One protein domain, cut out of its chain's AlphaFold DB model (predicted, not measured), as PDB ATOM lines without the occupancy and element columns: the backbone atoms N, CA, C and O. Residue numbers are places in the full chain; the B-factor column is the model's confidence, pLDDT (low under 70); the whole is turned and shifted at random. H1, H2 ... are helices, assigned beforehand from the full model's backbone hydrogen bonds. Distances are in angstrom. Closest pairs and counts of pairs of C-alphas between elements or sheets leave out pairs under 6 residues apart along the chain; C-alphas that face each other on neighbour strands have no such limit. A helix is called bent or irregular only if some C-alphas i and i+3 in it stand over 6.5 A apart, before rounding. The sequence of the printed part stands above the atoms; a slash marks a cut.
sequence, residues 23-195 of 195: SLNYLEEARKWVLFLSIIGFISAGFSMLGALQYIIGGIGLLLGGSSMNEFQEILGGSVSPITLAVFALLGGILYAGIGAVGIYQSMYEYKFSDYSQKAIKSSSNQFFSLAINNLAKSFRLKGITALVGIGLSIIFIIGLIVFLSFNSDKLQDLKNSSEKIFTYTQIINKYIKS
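What this domain is: This is residues 23 to 195 of the 195 residues of an uncharacterized protein of Chlorobi bacterium (UniProt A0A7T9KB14). One very long helix, H4, runs for its first part beside a pair of long antiparallel helices, H1 and H3, and then runs on past them as a long arm; residues 147 to 195, of which 147 to 193 belong to H4, stick out. H3 folds back into H4 as a helical hairpin, and the short helix H2 lies at the other end of the pair, where H1 ends and H3 begins. The printed part has 173 residues with four named helices, in the order H1, H2, H3, H4, and no named strand; the class is all helix. The whole is extended, with a radius of gyration of the C-alphas of 27.7 A, and it spans 104 by 36 by 22 A, the arm making much of the length.

Where its parts are: H4 holds residues 126 to 193 and measures 99.2 A from C-alpha 126 at (138.624, 99.944, 149.091) to C-alpha 193 at (66.981, 116.309, 82.441). It is neither bent nor irregular, but only just: C-alphas 167 and 170 are 6.0 A apart. H3 holds residues 82 to 123, 61.2 A long. H1 holds residues 23 to 63, 58.3 A long, and begins with C-alpha 23 at (132.428, 110.162, 150.155). H2 is short, residues 69 to 75, 10.5 A long.

How they stand to each other: H4 and H3 touch and form a helical hairpin, opposite ways at a shallow tilt of 25 degrees. Their closest C-alphas are those of Phe 113 and Ala 132, 4.5 A apart. H4 touches H3 with residues 126 to 143 alone, and H3 touches H4 with residues 106 to 120 alone. H3 also touches H1, opposite ways at a shallow tilt of 19 degrees, with the C-alphas of Ala 52 and Gly 93 closest at 4.1 A. H1 and H4 are near each other, with 6 pairs of C-alphas within 10 A. H2 is close to H3 but not clearly touching it, about perpendicular at 79 degrees; their closest C-alphas, Met 69 and Pro 82, are 7.3 A apart. H2 is likewise close to H1 but not clearly touching it, at a steep tilt of 60 degrees, opposite ways; the closest C-alphas, Leu 62 and Met 69, are 7.1 A apart. H2 and H4 are apart. Every backbone O i to N i+4 pair is within hydrogen-bond range in H1, H2 and H3, and 62 of 64 are in H4.

The domain as a whole: The C-alphas farthest apart are those of Ser 123 and Ser 195, at 104.6 A. Residues 147 to 195, of which 147 to 193 belong to H4, stand free; the body without them has 124 residues and spans 65 by 22 by 21 A. The printed part has no cut and ends at residue 195, the chain's last. The links from H1 to H2 and from H3 to H4 are tight, that from H2 to H3 is short, and no link is long. The mean pLDDT of the printed part is 88.8, and the model's confidence is under 70 at residues 67 to 79 and at residue 172.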
ATOM      1  N   SER A  23     132.620 111.005 151.344       88.06
ATOM      2  CA  SER A  23     132.428 110.162 150.155       88.06
ATOM      3  C   SER A  23     131.507 108.967 150.424       88.06
ATOM      4  O   SER A  23     130.694 108.612 149.570       88.06
ATOM      5  N   LEU A  24     131.567 108.396 151.632       88.75
ATOM      6  CA  LEU A  24     130.693 107.300 152.049       88.75
ATOM      7  C   LEU A  24     129.244 107.765 152.220       88.75
ATOM      8  O   LEU A  24     128.337 107.044 151.816       88.75
ATOM      9  N   ASN A  25     129.023 108.982 152.723       92.88
ATOM     10  CA  ASN A  25     127.679 109.557 152.836       92.88
ATOM     11  C   ASN A  25     127.023 109.746 151.458       92.88
ATOM     12  O   ASN A  25     125.865 109.373 151.264       92.88
ATOM     13  N   TYR A  26     127.761 110.267 150.471       93.88
ATOM     14  CA  TYR A  26     127.243 110.380 149.102       93.88
ATOM     15  C   TYR A  26     127.014 109.022 148.446       93.88
ATOM     16  O   TYR A  26     126.017 108.831 147.746       93.88
ATOM     17  N   LEU A  27     127.909 108.067 148.692       94.19
ATOM     18  CA  LEU A  27     127.740 106.703 148.216       94.19
ATOM     19  C   LEU A  27     126.486 106.057 148.817       94.19
ATOM     20  O   LEU A  27     125.770 105.350 148.112       94.19
ATOM     21  N   GLU A  28     126.191 106.312 150.093       95.88
ATOM     22  CA  GLU A  28     124.998 105.794 150.758       95.88
ATOM     23  C   GLU A  28     123.711 106.336 150.134       95.88
ATOM     24  O   GLU A  28     122.768 105.572 149.907       95.88
ATOM     25  N   GLU A  29     123.679 107.632 149.834       96.88
ATOM     26  CA  GLU A  29     122.529 108.260 149.194       96.88
ATOM     27  C   GLU A  29     122.338 107.723 147.771       96.88
ATOM     28  O   GLU A  29     121.270 107.208 147.431       96.88
ATOM     29  N   ALA A  30     123.402 107.717 146.960       96.31
ATOM     30  CA  ALA A  30     123.369 107.171 145.604       96.31
ATOM     31  C   ALA A  30     122.921 105.700 145.586       96.31
ATOM     32  O   ALA A  30     122.110 105.296 144.753       96.31
ATOM     33  N   ARG A  31     123.398 104.896 146.540       97.12
ATOM     34  CA  ARG A  31     123.017 103.489 146.703       97.12
ATOM     35  C   ARG A  31     121.506 103.308 146.859       97.12
ATOM     36  O   ARG A  31     120.947 102.409 146.233       97.12
ATOM     37  N   LYS A  32     120.848 104.126 147.688       97.50
ATOM     38  CA  LYS A  32     119.395 104.037 147.935       97.50
ATOM     39  C   LYS A  32     118.607 104.315 146.653       97.50
ATOM     40  O   LYS A  32     117.737 103.523 146.294       97.50
ATOM     41  N   TRP A  33     118.972 105.370 145.926       97.81
ATOM     42  CA  TRP A  33     118.331 105.724 144.656       97.81
ATOM     43  C   TRP A  33     118.557 104.681 143.567       97.81
ATOM     44  O   TRP A  33     117.615 104.285 142.885       97.81
ATOM     45  N   VAL A  34     119.782 104.180 143.423       97.06
ATOM     46  CA  VAL A  34     120.082 103.165 142.405       97.06
ATOM     47  C   VAL A  34     119.418 101.824 142.736       97.06
ATOM     48  O   VAL A  34     118.975 101.127 141.829       97.06
ATOM     49  N   LEU A  35     119.265 101.474 144.019       97.69
ATOM     50  CA  LEU A  35     118.476 100.305 144.417       97.69
ATOM     51  C   LEU A  35     117.011 100.442 144.002       97.69
ATOM     52  O   LEU A  35     116.434  99.507 143.454       97.69
ATOM     53  N   PHE A  36     116.420 101.609 144.253       97.81
ATOM     54  CA  PHE A  36     115.051 101.901 143.850       97.81
ATOM     55  C   PHE A  36     114.878 101.809 142.326       97.81
ATOM     56  O   PHE A  36     113.963 101.136 141.851       97.81
ATOM     57  N   LEU A  37     115.803 102.398 141.559       95.44
ATOM     58  CA  LEU A  37     115.811 102.305 140.096       95.44
ATOM     59  C   LEU A  37     115.947 100.863 139.601       95.44
ATOM     60  O   LEU A  37     115.238 100.479 138.676       95.44
ATOM     61  N   SER A  38     116.779 100.049 140.254       97.44
ATOM     62  CA  SER A  38     116.932  98.633 139.921       97.44
ATOM     63  C   SER A  38     115.621  97.858 140.095       97.44
ATOM     64  O   SER A  38     115.246  97.080 139.219       97.44
ATOM     65  N   ILE A  39     114.883  98.103 141.185       97.81
ATOM     66  CA  ILE A  39     113.577  97.467 141.429       97.81
ATOM     67  C   ILE A  39     112.579  97.856 140.334       97.81
ATOM     68  O   ILE A  39     111.936  96.980 139.755       97.81
ATOM     69  N   ILE A  40     112.480  99.151 140.011       97.88
ATOM     70  CA  ILE A  40     111.623  99.624 138.916       97.88
ATOM     71  C   ILE A  40     112.039  98.973 137.597       97.88
ATOM     72  O   ILE A  40     111.185  98.470 136.874       97.88
ATOM     73  N   GLY A  41     113.338  98.931 137.302       95.00
ATOM     74  CA  GLY A  41     113.869  98.343 136.078       95.00
ATOM     75  C   GLY A  41     113.508  96.863 135.925       95.00
ATOM     76  O   GLY A  41     113.074  96.452 134.849       95.00
ATOM     77  N   PHE A  42     113.584  96.074 137.003       97.94
ATOM     78  CA  PHE A  42     113.132  94.680 136.992       97.94
ATOM     79  C   PHE A  42     111.626  94.555 136.740       97.94
ATOM     80  O   PHE A  42     111.214  93.707 135.947       97.94
ATOM     81  N   ILE A  43     110.807  95.409 137.360       98.19
ATOM     82  CA  ILE A  43     109.352  95.420 137.145       98.19
ATOM     83  C   ILE A  43     109.034  95.772 135.685       98.19
ATOM     84  O   ILE A  43     108.297  95.044 135.021       98.19
ATOM     85  N   SER A  44     109.632  96.839 135.152       95.50
ATOM     86  CA  SER A  44     109.464  97.255 133.756       95.50
ATOM     87  C   SER A  44     109.906  96.170 132.772       95.50
ATOM     88  O   SER A  44     109.237  95.934 131.761       95.50
ATOM     89  N   ALA A  45     110.998  95.463 133.068       96.12
ATOM     90  CA  ALA A  45     111.447  94.346 132.249       96.12
ATOM     91  C   ALA A  45     110.482  93.149 132.312       96.12
ATOM     92  O   ALA A  45     110.216  92.528 131.284       96.12
ATOM     93  N   GLY A  46     109.896  92.871 133.481       96.50
ATOM     94  CA  GLY A  46     108.844  91.866 133.641       96.50
ATOM     95  C   GLY A  46     107.613  92.169 132.783       96.50
ATOM     96  O   GLY A  46     107.159  91.310 132.029       96.50
ATOM     97  N   PHE A  47     107.126  93.413 132.804       97.06
ATOM     98  CA  PHE A  47     106.036  93.839 131.920       97.06
ATOM     99  C   PHE A  47     106.404  93.739 130.437       97.06
ATOM    100  O   PHE A  47     105.571  93.335 129.628       97.06
ATOM    101  N   SER A  48     107.654  94.041 130.077       95.12
ATOM    102  CA  SER A  48     108.131  93.891 128.696       95.12
ATOM    103  C   SER A  48     108.087  92.428 128.236       95.12
ATOM    104  O   SER A  48     107.693  92.156 127.104       95.12
ATOM    105  N   MET A  49     108.409  91.479 129.122       97.38
ATOM    106  CA  MET A  49     108.310  90.038 128.846       97.38
ATOM    107  C   MET A  49     106.863  89.561 128.700       97.38
ATOM    108  O   MET A  49     106.568  88.760 127.815       97.38
ATOM    109  N   LEU A  50     105.943  90.076 129.520       96.56
ATOM    110  CA  LEU A  50     104.511  89.793 129.359       96.56
ATOM    111  C   LEU A  50     103.979  90.347 128.032       96.56
ATOM    112  O   LEU A  50     103.252  89.653 127.323       96.56
ATOM    113  N   GLY A  51     104.396  91.561 127.662       93.94
ATOM    114  CA  GLY A  51     104.108  92.138 126.352       93.94
ATOM    115  C   GLY A  51     104.626  91.251 125.220       93.94
ATOM    116  O   GLY A  51     103.873  90.921 124.308       93.94
ATOM    117  N   ALA A  52     105.876  90.789 125.311       96.62
ATOM    118  CA  ALA A  52     106.460  89.876 124.330       96.62
ATOM    119  C   ALA A  52     105.623  88.601 124.151       96.62
ATOM    120  O   ALA A  52     105.336  88.205 123.022       96.62
ATOM    121  N   LEU A  53     105.186  87.993 125.257       96.25
ATOM    122  CA  LEU A  53     104.342  86.803 125.228       96.25
ATOM    123  C   LEU A  53     103.002  87.078 124.534       96.25
ATOM    124  O   LEU A  53     102.596  86.302 123.671       96.25
ATOM    125  N   GLN A  54     102.351  88.199 124.855       93.00
ATOM    126  CA  GLN A  54     101.102  88.608 124.212       93.00
ATOM    127  C   GLN A  54     101.273  88.778 122.696       93.00
ATOM    128  O   GLN A  54     100.443  88.294 121.926       93.00
ATOM    129  N   TYR A  55     102.352  89.426 122.256       92.31
ATOM    130  CA  TYR A  55     102.648  89.609 120.834       92.31
ATOM    131  C   TYR A  55     102.914  88.284 120.113       92.31
ATOM    132  O   TYR A  55     102.431  88.087 118.999       92.31
ATOM    133  N   ILE A  56     103.633  87.356 120.748       94.44
ATOM    134  CA  ILE A  56     103.918  86.037 120.172       94.44
ATOM    135  C   ILE A  56     102.636  85.208 120.057       94.44
ATOM    136  O   ILE A  56     102.346  84.679 118.986       94.44
ATOM    137  N   ILE A  57     101.848  85.123 121.133       92.31
ATOM    138  CA  ILE A  57     100.578  84.385 121.139       92.31
ATOM    139  C   ILE A  57      99.612  84.992 120.118       92.31
ATOM    140  O   ILE A  57      99.015  84.256 119.336       92.31
ATOM    141  N   GLY A  58      99.499  86.321 120.079       88.69
ATOM    142  CA  GLY A  58      98.684  87.028 119.094       88.69
ATOM    143  C   GLY A  58      99.138  86.753 117.659       88.69
ATOM    144  O   GLY A  58      98.314  86.430 116.811       88.69
ATOM    145  N   GLY A  59     100.446  86.798 117.396       89.44
ATOM    146  CA  GLY A  59     101.017  86.495 116.083       89.44
ATOM    147  C   GLY A  59     100.741  85.062 115.624       89.44
ATOM    148  O   GLY A  59     100.304  84.855 114.495       89.44
ATOM    149  N   ILE A  60     100.918  84.071 116.505       90.88
ATOM    150  CA  ILE A  60     100.581  82.668 116.209       90.88
ATOM    151  C   ILE A  60      99.072  82.515 115.985       90.88
ATOM    152  O   ILE A  60      98.660  81.863 115.028       90.88
ATOM    153  N   GLY A  61      98.245  83.143 116.824       88.75
ATOM    154  CA  GLY A  61      96.790  83.129 116.684       88.75
ATOM    155  C   GLY A  61      96.331  83.653 115.324       88.75
ATOM    156  O   GLY A  61      95.481  83.035 114.690       88.75
ATOM    157  N   LEU A  62      96.947  84.731 114.830       86.38
ATOM    158  CA  LEU A  62      96.673  85.275 113.497       86.38
ATOM    159  C   LEU A  62      97.066  84.301 112.370       86.38
ATOM    160  O   LEU A  62      96.308  84.156 111.412       86.38
ATOM    161  N   LEU A  63      98.194  83.586 112.486       87.00
ATOM    162  CA  LEU A  63      98.593  82.570 111.492       87.00
ATOM    163  C   LEU A  63      97.633  81.378 111.439       87.00
ATOM    164  O   LEU A  63      97.442  80.793 110.376       87.00
ATOM    165  N   LEU A  64      97.033  81.019 112.574       87.75
ATOM    166  CA  LEU A  64      96.101  79.896 112.689       87.75
ATOM    167  C   LEU A  64      94.638  80.284 112.395       87.75
ATOM    168  O   LEU A  64      93.742  79.469 112.601       87.75
ATOM    169  N   GLY A  65      94.386  81.503 111.903       75.75
ATOM    170  CA  GLY A  65      93.044  81.964 111.530       75.75
ATOM    171  C   GLY A  65      92.189  82.454 112.705       75.75
ATOM    172  O   GLY A  65      90.965  82.344 112.660       75.75
ATOM    173  N   GLY A  66      92.815  82.976 113.762       70.38
ATOM    174  CA  GLY A  66      92.137  83.512 114.944       70.38
ATOM    175  C   GLY A  66      91.148  84.647 114.635       70.38
ATOM    176  O   GLY A  66      91.373  85.489 113.768       70.38
ATOM    177  N   SER A  67      90.044  84.683 115.387       61.47
ATOM    178  CA  SER A  67      88.887  85.572 115.188       61.47
ATOM    179  C   SER A  67      89.093  87.038 115.604       61.47
ATOM    180  O   SER A  67      88.218  87.864 115.360       61.47
ATOM    181  N   SER A  68      90.244  87.398 116.178       60.97
ATOM    182  CA  SER A  68      90.604  88.775 116.568       60.97
ATOM    183  C   SER A  68      91.016  89.675 115.389       60.97
ATOM    184  O   SER A  68      91.482  90.797 115.584       60.97
ATOM    185  N   MET A  69      90.847  89.187 114.157       59.50
ATOM    186  CA  MET A  69      91.255  89.845 112.913       59.50
ATOM    187  C   MET A  69      90.478  91.139 112.628       59.50
ATOM    188  O   MET A  69      91.048  92.106 112.126       59.50
ATOM    189  N   ASN A  70      89.183  91.154 112.956       60.56
ATOM    190  CA  ASN A  70      88.247  92.154 112.438       60.56
ATOM    191  C   ASN A  70      88.503  93.554 113.018       60.56
ATOM    192  O   ASN A  70      88.549  94.522 112.267       60.56
ATOM    193  N   GLU A  71      88.763  93.658 114.322       65.56
ATOM    194  CA  GLU A  71      88.967  94.949 114.999       65.56
ATOM    195  C   GLU A  71      90.328  95.578 114.653       65.56
ATOM    196  O   GLU A  71      90.440  96.785 114.445       65.56
ATOM    197  N   PHE A  72      91.385  94.766 114.535       60.81
ATOM    198  CA  PHE A  72      92.726  95.279 114.240       60.81
ATOM    199  C   PHE A  72      92.889  95.679 112.767       60.81
ATOM    200  O   PHE A  72      93.562  96.663 112.449       60.81
ATOM    201  N   GLN A  73      92.253  94.937 111.857       64.56
ATOM    202  CA  GLN A  73      92.234  95.262 110.433       64.56
ATOM    203  C   GLN A  73      91.423  96.540 110.164       64.56
ATOM    204  O   GLN A  73      91.794  97.317 109.286       64.56
ATOM    205  N   GLU A  74      90.378  96.804 110.951       64.06
ATOM    206  CA  GLU A  74      89.586  98.036 110.886       64.06
ATOM    207  C   GLU A  74      90.398  99.271 111.322       64.06
ATOM    208  O   GLU A  74      90.418 100.275 110.608       64.06
ATOM    209  N   ILE A  75      91.175  99.174 112.410       62.50
ATOM    210  CA  ILE A  75      92.036 100.271 112.903       62.50
ATOM    211  C   ILE A  75      93.176 100.605 111.924       62.50
ATOM    212  O   ILE A  75      93.554 101.768 111.786       62.50
ATOM    213  N   LEU A  76      93.719  99.611 111.211       63.53
ATOM    214  CA  LEU A  76      94.799  99.805 110.232       63.53
ATOM    215  C   LEU A  76      94.319 100.119 108.802       63.53
ATOM    216  O   LEU A  76      95.113 100.071 107.860       63.53
ATOM    217  N   GLY A  77      93.039 100.451 108.607       61.56
ATOM    218  CA  GLY A  77      92.521 100.877 107.300       61.56
ATOM    219  C   GLY A  77      92.287  99.732 106.305       61.56
ATOM    220  O   GLY A  77      92.464  99.898 105.096       61.56
ATOM    221  N   GLY A  78      91.923  98.548 106.799       59.91
ATOM    222  CA  GLY A  78      91.322  97.451 106.028       59.91
ATOM    223  C   GLY A  78      92.252  96.669 105.093       59.91
ATOM    224  O   GLY A  78      91.870  95.613 104.595       59.91
ATOM    225  N   SER A  79      93.473  97.151 104.853       65.81
ATOM    226  CA  SER A  79      94.275  96.745 103.684       65.81
ATOM    227  C   SER A  79      95.435  95.790 103.989       65.81
ATOM    228  O   SER A  79      96.151  95.387 103.072       65.81
ATOM    229  N   VAL A  80      95.673  95.450 105.257       70.94
ATOM    230  CA  VAL A  80      96.847  94.664 105.661       70.94
ATOM    231  C   VAL A  80      96.491  93.181 105.701       70.94
ATOM    232  O   VAL A  80      95.554  92.787 106.389       70.94
ATOM    233  N   SER A  81      97.234  92.351 104.962       81.81
ATOM    234  CA  SER A  81      97.031  90.897 104.968       81.81
ATOM    235  C   SER A  81      97.236  90.316 106.379       81.81
ATOM    236  O   SER A  81      98.202  90.702 107.048       81.81
ATOM    237  N   PRO A  82      96.412  89.341 106.811       80.12
ATOM    238  CA  PRO A  82      96.600  88.608 108.066       80.12
ATOM    239  C   PRO A  82      98.018  88.068 108.272       80.12
ATOM    240  O   PRO A  82      98.563  88.136 109.372       80.12
ATOM    241  N   ILE A  83      98.648  87.584 107.197       85.19
ATOM    242  CA  ILE A  83     100.012  87.039 107.239       85.19
ATOM    243  C   ILE A  83     101.015  88.146 107.561       85.19
ATOM    244  O   ILE A  83     101.873  87.980 108.426       85.19
ATOM    245  N   THR A  84     100.891  89.296 106.896       83.62
ATOM    246  CA  THR A  84     101.737  90.465 107.148       83.62
ATOM    247  C   THR A  84     101.617  90.905 108.604       83.62
ATOM    248  O   THR A  84     102.623  91.153 109.265       83.62
ATOM    249  N   LEU A  85     100.391  90.938 109.126       84.00
ATOM    250  CA  LEU A  85     100.120  91.326 110.500       84.00
ATOM    251  C   LEU A  85     100.733  90.371 111.525       84.00
ATOM    252  O   LEU A  85     101.361  90.808 112.489       84.00
ATOM    253  N   ALA A  86     100.594  89.070 111.287       88.31
ATOM    254  CA  ALA A  86     101.188  88.050 112.130       88.31
ATOM    255  C   ALA A  86     102.717  88.161 112.177       88.31
ATOM    256  O   ALA A  86     103.303  88.098 113.256       88.31
ATOM    257  N   VAL A  87     103.368  88.384 111.029       88.19
ATOM    258  CA  VAL A  87     104.824  88.582 110.963       88.19
ATOM    259  C   VAL A  87     105.244  89.799 111.790       88.19
ATOM    260  O   VAL A  87     106.179  89.699 112.582       88.19
ATOM    261  N   PHE A  88     104.532  90.925 111.677       87.94
ATOM    262  CA  PHE A  88     104.815  92.107 112.497       87.94
ATOM    263  C   PHE A  88     104.616  91.852 113.992       87.94
ATOM    264  O   PHE A  88     105.455  92.275 114.787       87.94
ATOM    265  N   ALA A  89     103.559  91.138 114.384       90.31
ATOM    266  CA  ALA A  89     103.325  90.776 115.778       90.31
ATOM    267  C   ALA A  89     104.452  89.885 116.328       90.31
ATOM    268  O   ALA A  89     104.984  90.164 117.398       90.31
ATOM    269  N   LEU A  90     104.889  88.869 115.576       92.56
ATOM    270  CA  LEU A  90     105.996  87.995 115.977       92.56
ATOM    271  C   LEU A  90     107.319  88.762 116.110       92.56
ATOM    272  O   LEU A  90     108.025  88.603 117.107       92.56
ATOM    273  N   LEU A  91     107.639  89.633 115.146       91.44
ATOM    274  CA  LEU A  91     108.820  90.499 115.215       91.44
ATOM    275  C   LEU A  91     108.744  91.462 116.406       91.44
ATOM    276  O   LEU A  91     109.729  91.628 117.124       91.44
ATOM    277  N   GLY A  92     107.571  92.048 116.656       90.06
ATOM    278  CA  GLY A  92     107.307  92.876 117.831       90.06
ATOM    279  C   GLY A  92     107.539  92.108 119.131       90.06
ATOM    280  O   GLY A  92     108.209  92.613 120.029       90.06
ATOM    281  N   GLY A  93     107.087  90.857 119.203       94.19
ATOM    282  CA  GLY A  93     107.330  89.975 120.342       94.19
ATOM    283  C   GLY A  93     108.817  89.728 120.600       94.19
ATOM    284  O   GLY A  93     109.278  89.879 121.731       94.19
ATOM    285  N   ILE A  94     109.592  89.431 119.552       94.75
ATOM    286  CA  ILE A  94     111.052  89.254 119.652       94.75
ATOM    287  C   ILE A  94     111.729  90.546 120.132       94.75
ATOM    288  O   ILE A  94     112.600  90.496 121.002       94.75
ATOM    289  N   LEU A  95     111.316  91.706 119.613       93.25
ATOM    290  CA  LEU A  95     111.853  93.004 120.030       93.25
ATOM    291  C   LEU A  95     111.548  93.304 121.503       93.25
ATOM    292  O   LEU A  95     112.459  93.667 122.246       93.25
ATOM    293  N   TYR A  96     110.306  93.105 121.950       93.81
ATOM    294  CA  TYR A  96     109.916  93.297 123.352       93.81
ATOM    295  C   TYR A  96     110.669  92.351 124.294       93.81
ATOM    296  O   TYR A  96     111.121  92.776 125.362       93.81
ATOM    297  N   ALA A  97     110.878  91.095 123.886       96.81
ATOM    298  CA  ALA A  97     111.704  90.150 124.634       96.81
ATOM    299  C   ALA A  97     113.164  90.628 124.711       96.81
ATOM    300  O   ALA A  97     113.766  90.615 125.785       96.81
ATOM    301  N   GLY A  98     113.727  91.116 123.602       95.19
ATOM    302  CA  GLY A  98     115.074  91.690 123.570       95.19
ATOM    303  C   GLY A  98     115.227  92.890 124.509       95.19
ATOM    304  O   GLY A  98     116.161  92.933 125.309       95.19
ATOM    305  N   ILE A  99     114.277  93.830 124.475       93.12
ATOM    306  CA  ILE A  99     114.257  95.007 125.357       93.12
ATOM    307  C   ILE A  99     114.173  94.581 126.825       93.12
ATOM    308  O   ILE A  99     114.950  95.066 127.649       93.12
ATOM    309  N   GLY A 100     113.281  93.645 127.162       96.00
ATOM    310  CA  GLY A 100     113.173  93.137 128.527       96.00
ATOM    311  C   GLY A 100     114.457  92.442 128.995       96.00
ATOM    312  O   GLY A 100     114.893  92.665 130.121       96.00
ATOM    313  N   ALA A 101     115.126  91.674 128.129       96.19
ATOM    314  CA  ALA A 101     116.389  91.015 128.462       96.19
ATOM    315  C   ALA A 101     117.507  92.032 128.755       96.19
ATOM    316  O   ALA A 101     118.218  91.911 129.757       96.19
ATOM    317  N   VAL A 102     117.621  93.080 127.931       96.12
ATOM    318  CA  VAL A 102     118.547  94.198 128.175       96.12
ATOM    319  C   VAL A 102     118.198  94.920 129.481       96.12
ATOM    320  O   VAL A 102     119.093  95.213 130.275       96.12
ATOM    321  N   GLY A 103     116.908  95.149 129.746       95.19
ATOM    322  CA  GLY A 103     116.420  95.774 130.976       95.19
ATOM    323  C   GLY A 103     116.769  94.981 132.239       95.19
ATOM    324  O   GLY A 103     117.237  95.566 133.218       95.19
ATOM    325  N   ILE A 104     116.636  93.649 132.207       97.00
ATOM    326  CA  ILE A 104     117.071  92.751 133.293       97.00
ATOM    327  C   ILE A 104     118.571  92.911 133.534       97.00
ATOM    328  O   ILE A 104     119.006  93.102 134.670       97.00
ATOM    329  N   TYR A 105     119.370  92.862 132.467       95.94
ATOM    330  CA  TYR A 105     120.823  92.949 132.572       95.94
ATOM    331  C   TYR A 105     121.283  94.298 133.145       95.94
ATOM    332  O   TYR A 105     122.144  94.340 134.027       95.94
ATOM    333  N   GLN A 106     120.654  95.395 132.717       95.19
ATOM    334  CA  GLN A 106     120.902  96.732 133.254       95.19
ATOM    335  C   GLN A 106     120.544  96.829 134.742       95.19
ATOM    336  O   GLN A 106     121.371  97.255 135.553       95.19
ATOM    337  N   SER A 107     119.341  96.381 135.105       96.88
ATOM    338  CA  SER A 107     118.840  96.415 136.485       96.88
ATOM    339  C   SER A 107     119.722  95.588 137.418       96.88
ATOM    340  O   SER A 107     119.953  95.967 138.566       96.88
ATOM    341  N   MET A 108     120.301  94.495 136.915       97.50
ATOM    342  CA  MET A 108     121.219  93.649 137.671       97.50
ATOM    343  C   MET A 108     122.532  94.365 138.030       97.50
ATOM    344  O   MET A 108     123.066  94.146 139.120       97.50
ATOM    345  N   TYR A 109     123.068  95.232 137.163       97.44
ATOM    346  CA  TYR A 109     124.257  96.026 137.496       97.44
ATOM    347  C   TYR A 109     123.974  97.121 138.519       97.44
ATOM    348  O   TYR A 109     124.796  97.352 139.403       97.44
ATOM    349  N   GLU A 110     122.810  97.756 138.430       96.94
ATOM    350  CA  GLU A 110     122.347  98.742 139.410       96.94
ATOM    351  C   GLU A 110     122.159  98.098 140.794       96.94
ATOM    352  O   GLU A 110     122.647  98.619 141.800       96.94
ATOM    353  N   TYR A 111     121.571  96.898 140.838       98.12
ATOM    354  CA  TYR A 111     121.477  96.103 142.063       98.12
ATOM    355  C   TYR A 111     122.859  95.785 142.649       98.12
ATOM    356  O   TYR A 111     123.104  96.030 143.829       98.12
ATOM    357  N   LYS A 112     123.792  95.291 141.820       97.69
ATOM    358  CA  LYS A 112     125.163  94.972 142.256       97.69
ATOM    359  C   LYS A 112     125.911  96.202 142.756       97.69
ATOM    360  O   LYS A 112     126.613  96.108 143.757       97.69
ATOM    361  N   PHE A 113     125.761  97.353 142.097       97.75
ATOM    362  CA  PHE A 113     126.297  98.616 142.603       97.75
ATOM    363  C   PHE A 113     125.758  98.902 144.004       97.75
ATOM    364  O   PHE A 113     126.542  99.226 144.897       97.75
ATOM    365  N   SER A 114     124.449  98.744 144.211       97.38
ATOM    366  CA  SER A 114     123.848  99.016 145.511       97.38
ATOM    367  C   SER A 114     124.363  98.072 146.610       97.38
ATOM    368  O   SER A 114     124.762  98.520 147.688       97.38
ATOM    369  N   ASP A 115     124.427  96.771 146.320       97.81
ATOM    370  CA  ASP A 115     124.922  95.751 147.249       97.81
ATOM    371  C   ASP A 115     126.399  95.975 147.621       97.81
ATOM    372  O   ASP A 115     126.751  96.053 148.802       97.81
ATOM    373  N   TYR A 116     127.276  96.173 146.629       97.50
ATOM    374  CA  TYR A 116     128.694  96.432 146.894       97.50
ATOM    375  C   TYR A 116     128.929  97.771 147.595       97.50
ATOM    376  O   TYR A 116     129.792  97.844 148.467       97.50
ATOM    377  N   SER A 117     128.132  98.801 147.298       96.31
ATOM    378  CA  SER A 117     128.193 100.078 148.019       96.31
ATOM    379  C   SER A 117     127.849  99.898 149.495       96.31
ATOM    380  O   SER A 117     128.524 100.446 150.362       96.31
ATOM    381  N   GLN A 118     126.840  99.076 149.810       96.62
ATOM    382  CA  GLN A 118     126.496  98.778 151.202       96.62
ATOM    383  C   GLN A 118     127.642  98.066 151.929       96.62
ATOM    384  O   GLN A 118     127.938  98.384 153.080       96.62
ATOM    385  N   LYS A 119     128.286  97.103 151.260       95.62
ATOM    386  CA  LYS A 119     129.442  96.376 151.803       95.62
ATOM    387  C   LYS A 119     130.633  97.307 152.016       95.62
ATOM    388  O   LYS A 119     131.251  97.235 153.075       95.62
ATOM    389  N   ALA A 120     130.904  98.212 151.077       93.38
ATOM    390  CA  ALA A 120     131.963  99.212 151.189       93.38
ATOM    391  C   ALA A 120     131.759 100.133 152.399       93.38
ATOM    392  O   ALA A 120     132.692 100.328 153.166       93.38
ATOM    393  N   ILE A 121     130.532 100.613 152.629       93.75
ATOM    394  CA  ILE A 121     130.205 101.479 153.775       93.75
ATOM    395  C   ILE A 121     130.371 100.737 155.108       93.75
ATOM    396  O   ILE A 121     130.910 101.288 156.058       93.75
ATOM    397  N   LYS A 122     129.931  99.474 155.188       94.00
ATOM    398  CA  LYS A 122     130.000  98.685 156.433       94.00
ATOM    399  C   LYS A 122     131.411  98.224 156.796       94.00
ATOM    400  O   LYS A 122     131.691  98.023 157.970       94.00
ATOM    401  N   SER A 123     132.254  97.982 155.795       91.12
ATOM    402  CA  SER A 123     133.592  97.404 155.982       91.12
ATOM    403  C   SER A 123     134.732  98.396 155.758       91.12
ATOM    404  O   SER A 123     135.886  98.016 155.926       91.12
ATOM    405  N   SER A 124     134.431  99.631 155.342       85.31
ATOM    406  CA  SER A 124     135.411 100.651 154.935       85.31
ATOM    407  C   SER A 124     136.479 100.120 153.964       85.31
ATOM    408  O   SER A 124     137.625 100.555 153.984       85.31
ATOM    409  N   SER A 125     136.113  99.146 153.123       86.69
ATOM    410  CA  SER A 125     137.045  98.440 152.244       86.69
ATOM    411  C   SER A 125     137.102  99.063 150.848       86.69
ATOM    412  O   SER A 125     136.101  99.100 150.120       86.69
ATOM    413  N   ASN A 126     138.312  99.444 150.435       86.12
ATOM    414  CA  ASN A 126     138.624  99.944 149.091       86.12
ATOM    415  C   ASN A 126     138.271  98.939 147.976       86.12
ATOM    416  O   ASN A 126     137.907  99.331 146.861       86.12
ATOM    417  N   GLN A 127     138.301  97.636 148.274       91.81
ATOM    418  CA  GLN A 127     137.952  96.583 147.320       91.81
ATOM    419  C   GLN A 127     136.461  96.620 146.957       91.81
ATOM    420  O   GLN A 127     136.107  96.623 145.775       91.81
ATOM    421  N   PHE A 128     135.570  96.683 147.953       92.88
ATOM    422  CA  PHE A 128     134.127  96.755 147.697       92.88
ATOM    423  C   PHE A 128     133.723  98.080 147.056       92.88
ATOM    424  O   PHE A 128     132.843  98.087 146.194       92.88
ATOM    425  N   PHE A 129     134.400  99.174 147.409       91.94
ATOM    426  CA  PHE A 129     134.203 100.462 146.752       91.94
ATOM    427  C   PHE A 129     134.524 100.378 145.252       91.94
ATOM    428  O   PHE A 129     133.689 100.716 144.412       91.94
ATOM    429  N   SER A 130     135.689  99.826 144.901       93.62
ATOM    430  CA  SER A 130     136.105  99.643 143.504       93.62
ATOM    431  C   SER A 130     135.132  98.754 142.724       93.62
ATOM    432  O   SER A 130     134.773  99.055 141.582       93.62
ATOM    433  N   LEU A 131     134.638  97.679 143.350       95.44
ATOM    434  CA  LEU A 131     133.618  96.810 142.758       95.44
ATOM    435  C   LEU A 131     132.290  97.540 142.540       95.44
ATOM    436  O   LEU A 131     131.669  97.351 141.490       95.44
ATOM    437  N   ALA A 132     131.857  98.377 143.483       95.81
ATOM    438  CA  ALA A 132     130.654  99.183 143.327       95.81
ATOM    439  C   ALA A 132     130.787 100.112 142.113       95.81
ATOM    440  O   ALA A 132     130.010  99.992 141.162       95.81
ATOM    441  N   ILE A 133     131.822 100.955 142.083       95.69
ATOM    442  CA  ILE A 133     132.053 101.914 140.992       95.69
ATOM    443  C   ILE A 133     132.183 101.211 139.634       95.69
ATOM    444  O   ILE A 133     131.617 101.672 138.643       95.69
ATOM    445  N   ASN A 134     132.836 100.047 139.573       96.56
ATOM    446  CA  ASN A 134     132.915  99.250 138.348       96.56
ATOM    447  C   ASN A 134     131.531  98.792 137.847       96.56
ATOM    448  O   ASN A 134     131.253  98.853 136.649       96.56
ATOM    449  N   ASN A 135     130.636  98.348 138.737       96.69
ATOM    450  CA  ASN A 135     129.270  97.974 138.346       96.69
ATOM    451  C   ASN A 135     128.449  99.191 137.900       96.69
ATOM    452  O   ASN A 135     127.699  99.092 136.929       96.69
ATOM    453  N   LEU A 136     128.643 100.347 138.537       95.25
ATOM    454  CA  LEU A 136     128.015 101.596 138.109       95.25
ATOM    455  C   LEU A 136     128.473 102.002 136.700       95.25
ATOM    456  O   LEU A 136     127.647 102.293 135.837       95.25
ATOM    457  N   ALA A 137     129.779 101.934 136.431       95.81
ATOM    458  CA  ALA A 137     130.340 102.214 135.112       95.81
ATOM    459  C   ALA A 137     129.799 101.254 134.039       95.81
ATOM    460  O   ALA A 137     129.465 101.685 132.936       95.81
ATOM    461  N   LYS A 138     129.663  99.958 134.357       95.94
ATOM    462  CA  LYS A 138     129.039  98.973 133.457       95.94
ATOM    463  C   LYS A 138     127.578  99.309 133.159       95.94
ATOM    464  O   LYS A 138     127.187  99.241 131.996       95.94
ATOM    465  N   SER A 139     126.807  99.727 134.166       94.12
ATOM    466  CA  SER A 139     125.423 100.177 133.969       94.12
ATOM    467  C   SER A 139     125.350 101.367 133.003       94.12
ATOM    468  O   SER A 139     124.604 101.319 132.026       94.12
ATOM    469  N   PHE A 140     126.185 102.395 133.188       94.31
ATOM    470  CA  PHE A 140     126.208 103.552 132.285       94.31
ATOM    471  C   PHE A 140     126.674 103.216 130.866       94.31
ATOM    472  O   PHE A 140     126.098 103.725 129.906       94.31
ATOM    473  N   ARG A 141     127.666 102.330 130.706       94.56
ATOM    474  CA  ARG A 141     128.088 101.851 129.378       94.56
ATOM    475  C   ARG A 141     126.939 101.167 128.647       94.56
ATOM    476  O   ARG A 141     126.713 101.448 127.474       94.56
ATOM    477  N   LEU A 142     126.192 100.314 129.346       93.75
ATOM    478  CA  LEU A 142     125.036  99.644 128.767       93.75
ATOM    479  C   LEU A 142     123.928 100.639 128.407       93.75
ATOM    480  O   LEU A 142     123.437 100.590 127.287       93.75
ATOM    481  N   LYS A 143     123.593 101.589 129.293       92.81
ATOM    482  CA  LYS A 143     122.618 102.656 128.993       92.81
ATOM    483  C   LYS A 143     123.017 103.461 127.754       92.81
ATOM    484  O   LYS A 143     122.158 103.758 126.931       92.81
ATOM    485  N   GLY A 144     124.305 103.776 127.601       92.25
ATOM    486  CA  GLY A 144     124.827 104.471 126.424       92.25
ATOM    487  C   GLY A 144     124.643 103.672 125.130       92.25
ATOM    488  O   GLY A 144     124.153 104.214 124.143       92.25
ATOM    489  N   ILE A 145     124.965 102.374 125.146       94.44
ATOM    490  CA  ILE A 145     124.759 101.484 123.990       94.44
ATOM    491  C   ILE A 145     123.265 101.363 123.665       94.44
ATOM    492  O   ILE A 145     122.874 101.534 122.513       94.44
ATOM    493  N   THR A 146     122.420 101.125 124.672       91.44
ATOM    494  CA  THR A 146     120.965 101.020 124.496       91.44
ATOM    495  C   THR A 146     120.373 102.311 123.929       91.44
ATOM    496  O   THR A 146     119.531 102.250 123.036       91.44
ATOM    497  N   ALA A 147     120.837 103.479 124.382       92.88
ATOM    498  CA  ALA A 147     120.408 104.769 123.844       92.88
ATOM    499  C   ALA A 147     120.801 104.937 122.368       92.88
ATOM    500  O   ALA A 147     119.971 105.358 121.563       92.88
ATOM    501  N   LEU A 148     122.028 104.558 121.991       95.44
ATOM    502  CA  LEU A 148     122.490 104.628 120.602       95.44
ATOM    503  C   LEU A 148     121.656 103.725 119.681       95.44
ATOM    504  O   LEU A 148     121.217 104.162 118.617       95.44
ATOM    505  N   VAL A 149     121.395 102.486 120.110       92.62
ATOM    506  CA  VAL A 149     120.529 101.545 119.380       92.62
ATOM    507  C   VAL A 149     119.106 102.093 119.266       92.62
ATOM    508  O   VAL A 149     118.519 102.046 118.186       92.62
ATOM    509  N   GLY A 150     118.566 102.660 120.351       88.94
ATOM    510  CA  GLY A 150     117.240 103.275 120.370       88.94
ATOM    511  C   GLY A 150     117.103 104.403 119.350       88.94
ATOM    512  O   GLY A 150     116.173 104.388 118.548       88.94
ATOM    513  N   ILE A 151     118.072 105.322 119.309       94.44
ATOM    514  CA  ILE A 151     118.105 106.416 118.327       94.44
ATOM    515  C   ILE A 151     118.173 105.864 116.897       94.44
ATOM    516  O   ILE A 151     117.419 106.311 116.032       94.44
ATOM    517  N   GLY A 152     119.029 104.867 116.646       93.44
ATOM    518  CA  GLY A 152     119.143 104.232 115.329       93.44
ATOM    519  C   GLY A 152     117.822 103.622 114.850       93.44
ATOM    520  O   GLY A 152     117.400 103.862 113.718       93.44
ATOM    521  N   LEU A 153     117.125 102.896 115.728       89.19
ATOM    522  CA  LEU A 153     115.809 102.328 115.429       89.19
ATOM    523  C   LEU A 153     114.744 103.409 115.204       89.19
ATOM    524  O   LEU A 153     113.931 103.269 114.290       89.19
ATOM    525  N   SER A 154     114.757 104.500 115.976       87.56
ATOM    526  CA  SER A 154     113.821 105.617 115.784       87.56
ATOM    527  C   SER A 154     113.973 106.277 114.412       87.56
ATOM    528  O   SER A 154     112.969 106.588 113.775       87.56
ATOM    529  N   ILE A 155     115.204 106.449 113.919       95.56
ATOM    530  CA  ILE A 155     115.459 107.020 112.586       95.56
ATOM    531  C   ILE A 155     114.893 106.109 111.491       95.56
ATOM    532  O   ILE A 155     114.174 106.580 110.611       95.56
ATOM    533  N   ILE A 156     115.169 104.801 111.566       92.81
ATOM    534  CA  ILE A 156     114.647 103.818 110.604       92.81
ATOM    535  C   ILE A 156     113.114 103.819 110.616       92.81
ATOM    536  O   ILE A 156     112.489 103.813 109.556       92.81
ATOM    537  N   PHE A 157     112.507 103.876 111.804       86.31
ATOM    538  CA  PHE A 157     111.056 103.930 111.956       86.31
ATOM    539  C   PHE A 157     110.449 105.178 111.300       86.31
ATOM    540  O   PHE A 157     109.478 105.061 110.556       86.31
ATOM    541  N   ILE A 158     111.041 106.360 111.510       91.06
ATOM    542  CA  ILE A 158     110.579 107.613 110.893       91.06
ATOM    543  C   ILE A 158     110.664 107.535 109.365       91.06
ATOM    544  O   ILE A 158     109.706 107.891 108.683       91.06
ATOM    545  N   ILE A 159     111.777 107.033 108.818       93.50
ATOM    546  CA  ILE A 159     111.937 106.861 107.366       93.50
ATOM    547  C   ILE A 159     110.869 105.906 106.826       93.50
ATOM    548  O   ILE A 159     110.206 106.221 105.839       93.50
ATOM    549  N   GLY A 160     110.661 104.767 107.494       87.56
ATOM    550  CA  GLY A 160     109.631 103.799 107.119       87.56
ATOM    551  C   GLY A 160     108.226 104.404 107.126       87.56
ATOM    552  O   GLY A 160     107.452 104.169 106.199       87.56
ATOM    553  N   LEU A 161     107.918 105.235 108.123       83.94
ATOM    554  CA  LEU A 161     106.635 105.924 108.236       83.94
ATOM    555  C   LEU A 161     106.439 106.944 107.106       83.94
ATOM    556  O   LEU A 161     105.370 106.971 106.500       83.94
ATOM    557  N   ILE A 162     107.463 107.735 106.771       89.94
ATOM    558  CA  ILE A 162     107.407 108.690 105.651       89.94
ATOM    559  C   ILE A 162     107.142 107.953 104.338       89.94
ATOM    560  O   ILE A 162     106.217 108.310 103.615       89.94
ATOM    561  N   VAL A 163     107.904 106.890 104.061       89.12
ATOM    562  CA  VAL A 163     107.734 106.077 102.849       89.12
ATOM    563  C   VAL A 163     106.321 105.495 102.783       89.12
ATOM    564  O   VAL A 163     105.654 105.608 101.755       89.12
ATOM    565  N   PHE A 164     105.831 104.926 103.887       80.62
ATOM    566  CA  PHE A 164     104.479 104.379 103.967       80.62
ATOM    567  C   PHE A 164     103.405 105.439 103.688       80.62
ATOM    568  O   PHE A 164     102.483 105.187 102.910       80.62
ATOM    569  N   LEU A 165     103.516 106.630 104.281       80.62
ATOM    570  CA  LEU A 165     102.567 107.717 104.036       80.62
ATOM    571  C   LEU A 165     102.614 108.201 102.583       80.62
ATOM    572  O   LEU A 165     101.554 108.406 101.993       80.62
ATOM    573  N   SER A 166     103.804 108.327 101.989       84.62
ATOM    574  CA  SER A 166     103.960 108.718 100.582       84.62
ATOM    575  C   SER A 166     103.241 107.748  99.643       84.62
ATOM    576  O   SER A 166     102.400 108.188  98.863       84.62
ATOM    577  N   PHE A 167     103.458 106.436  99.790       80.88
ATOM    578  CA  PHE A 167     102.788 105.425  98.958       80.88
ATOM    579  C   PHE A 167     101.256 105.449  99.071       80.88
ATOM    580  O   PHE A 167     100.555 105.193  98.094       80.88
ATOM    581  N   ASN A 168     100.712 105.745 100.254       76.38
ATOM    582  CA  ASN A 168      99.260 105.810 100.442       76.38
ATOM    583  C   ASN A 168      98.655 107.140  99.968       76.38
ATOM    584  O   ASN A 168      97.482 107.175  99.594       76.38
ATOM    585  N   SER A 169      99.434 108.225  99.959       77.06
ATOM    586  CA  SER A 169      98.959 109.545  99.536       77.06
ATOM    587  C   SER A 169      98.563 109.591  98.056       77.06
ATOM    588  O   SER A 169      97.537 110.189  97.730       77.06
ATOM    589  N   ASP A 170      99.279 108.872  97.188       75.31
ATOM    590  CA  ASP A 170      98.967 108.779  95.756       75.31
ATOM    591  C   ASP A 170      97.606 108.102  95.526       75.31
ATOM    592  O   ASP A 170      96.740 108.612  94.814       75.31
ATOM    593  N   LYS A 171      97.350 107.001  96.246       72.25
ATOM    594  CA  LYS A 171      96.078 106.267  96.182       72.25
ATOM    595  C   LYS A 171      94.889 107.113  96.655       72.25
ATOM    596  O   LYS A 171      93.784 106.982  96.129       72.25
ATOM    597  N   LEU A 172      95.096 107.986  97.644       66.75
ATOM    598  CA  LEU A 172      94.064 108.911  98.125       66.75
ATOM    599  C   LEU A 172      93.773 110.034  97.116       66.75
ATOM    600  O   LEU A 172      92.615 110.436  96.976       66.75
ATOM    601  N   GLN A 173      94.787 110.519  96.393       76.69
ATOM    602  CA  GLN A 173      94.596 111.528  95.345       76.69
ATOM    603  C   GLN A 173      93.780 110.984  94.165       76.69
ATOM    604  O   GLN A 173      92.871 111.666  93.689       76.69
ATOM    605  N   ASP A 174      94.019 109.740  93.753       77.62
ATOM    606  CA  ASP A 174      93.251 109.099  92.678       77.62
ATOM    607  C   ASP A 174      91.761 108.954  93.021       77.62
ATOM    608  O   ASP A 174      90.887 109.252  92.198       77.62
ATOM    609  N   LEU A 175      91.448 108.558  94.260       76.19
ATOM    610  CA  LEU A 175      90.065 108.447  94.732       76.19
ATOM    611  C   LEU A 175      89.361 109.809  94.773       76.19
ATOM    612  O   LEU A 175      88.200 109.911  94.368       76.19
ATOM    613  N   LYS A 176      90.066 110.861  95.208       83.50
ATOM    614  CA  LYS A 176      89.538 112.230  95.217       83.50
ATOM    615  C   LYS A 176      89.245 112.734  93.799       83.50
ATOM    616  O   LYS A 176      88.172 113.269  93.543       83.50
ATOM    617  N   ASN A 177      90.153 112.499  92.856       86.00
ATOM    618  CA  ASN A 177      89.958 112.899  91.460       86.00
ATOM    619  C   ASN A 177      88.782 112.157  90.801       86.00
ATOM    620  O   ASN A 177      88.067 112.719  89.968       86.00
ATOM    621  N   SER A 178      88.563 110.890  91.163       83.44
ATOM    622  CA  SER A 178      87.429 110.103  90.669       83.44
ATOM    623  C   SER A 178      86.085 110.631  91.191       83.44
ATOM    624  O   SER A 178      85.139 110.789  90.414       83.44
ATOM    625  N   SER A 179      85.995 110.981  92.479       81.88
ATOM    626  CA  SER A 179      84.751 111.496  93.072       81.88
ATOM    627  C   SER A 179      84.352 112.871  92.521       81.88
ATOM    628  O   SER A 179      83.174 113.092  92.227       81.88
ATOM    629  N   GLU A 180      85.313 113.767  92.274       88.44
ATOM    630  CA  GLU A 180      85.065 115.072  91.641       88.44
ATOM    631  C   GLU A 180      84.538 114.937  90.201       88.44
ATOM    632  O   GLU A 180      83.611 115.651  89.792       88.44
ATOM    633  N   LYS A 181      85.065 113.973  89.431       87.75
ATOM    634  CA  LYS A 181      84.552 113.656  88.087       87.75
ATOM    635  C   LYS A 181      83.109 113.161  88.144       87.75
ATOM    636  O   LYS A 181      82.271 113.657  87.393       87.75
ATOM    637  N   ILE A 182      82.796 112.228  89.046       86.62
ATOM    638  CA  ILE A 182      81.433 111.690  89.215       86.62
ATOM    639  C   ILE A 182      80.445 112.803  89.587       86.62
ATOM    640  O   ILE A 182      79.355 112.883  89.011       86.62
ATOM    641  N   PHE A 183      80.826 113.699  90.500       89.25
ATOM    642  CA  PHE A 183      79.988 114.835  90.881       89.25
ATOM    643  C   PHE A 183      79.708 115.754  89.685       89.25
ATOM    644  O   PHE A 183      78.562 116.140  89.448       89.25
ATOM    645  N   THR A 184      80.730 116.031  88.874       89.19
ATOM    646  CA  THR A 184      80.605 116.862  87.670       89.19
ATOM    647  C   THR A 184      79.663 116.226  86.643       89.19
ATOM    648  O   THR A 184      78.753 116.894  86.151       89.19
ATOM    649  N   TYR A 185      79.806 114.927  86.362       87.69
ATOM    650  CA  TYR A 185      78.889 114.211  85.466       87.69
ATOM    651  C   TYR A 185      77.446 114.230  85.976       87.69
ATOM    652  O   TYR A 185      76.519 114.454  85.199       87.69
ATOM    653  N   THR A 186      77.251 114.078  87.285       89.00
ATOM    654  CA  THR A 186      75.921 114.125  87.909       89.00
ATOM    655  C   THR A 186      75.260 115.498  87.734       89.00
ATOM    656  O   THR A 186      74.075 115.578  87.412       89.00
ATOM    657  N   GLN A 187      76.021 116.589  87.884       90.62
ATOM    658  CA  GLN A 187      75.523 117.953  87.654       90.62
ATOM    659  C   GLN A 187      75.139 118.188  86.186       90.62
ATOM    660  O   GLN A 187      74.094 118.778  85.910       90.62
ATOM    661  N   ILE A 188      75.947 117.692  85.242       90.44
ATOM    662  CA  ILE A 188      75.662 117.800  83.804       90.44
ATOM    663  C   ILE A 188      74.369 117.052  83.458       90.44
ATOM    664  O   ILE A 188      73.478 117.636  82.845       90.44
ATOM    665  N   ILE A 189      74.226 115.796  83.893       91.06
ATOM    666  CA  ILE A 189      73.029 114.982  83.627       91.06
ATOM    667  C   ILE A 189      71.773 115.656  84.197       91.06
ATOM    668  O   ILE A 189      70.777 115.805  83.492       91.06
ATOM    669  N   ASN A 190      71.831 116.144  85.440       90.88
ATOM    670  CA  ASN A 190      70.705 116.849  86.061       90.88
ATOM    671  C   ASN A 190      70.317 118.138  85.324       90.88
ATOM    672  O   ASN A 190      69.146 118.517  85.340       90.88
ATOM    673  N   LYS A 191      71.275 118.813  84.679       90.88
ATOM    674  CA  LYS A 191      71.000 119.988  83.846       90.88
ATOM    675  C   LYS A 191      70.250 119.614  82.565       90.88
ATOM    676  O   LYS A 191      69.307 120.316  82.222       90.88
ATOM    677  N   TYR A 192      70.626 118.515  81.905       87.12
ATOM    678  CA  TYR A 192      69.955 118.030  80.689       87.12
ATOM    679  C   TYR A 192      68.551 117.478  80.949       87.12
ATOM    680  O   TYR A 192      67.672 117.660  80.123       87.12
ATOM    681  N   ILE A 193      68.316 116.829  82.091       90.56
ATOM    682  CA  ILE A 193      66.981 116.309  82.441       90.56
ATOM    683  C   ILE A 193      65.980 117.447  82.724       90.56
ATOM    684  O   ILE A 193      64.778 117.265  82.557       90.56
ATOM    685  N   LYS A 194      66.458 118.611  83.179       84.00
ATOM    686  CA  LYS A 194      65.611 119.764  83.528       84.00
ATOM    687  C   LYS A 194      65.361 120.747  82.373       84.00
ATOM    688  O   LYS A 194      64.589 121.679  82.587       84.00
ATOM    689  N   SER A 195      66.019 120.590  81.219       75.88
ATOM    690  CA  SER A 195      65.790 121.410  80.014       75.88
ATOM    691  C   SER A 195      64.833 120.720  79.056       75.88
ATOM    692  O   SER A 195      63.925 121.408  78.553       75.88
TER     693      SER A 195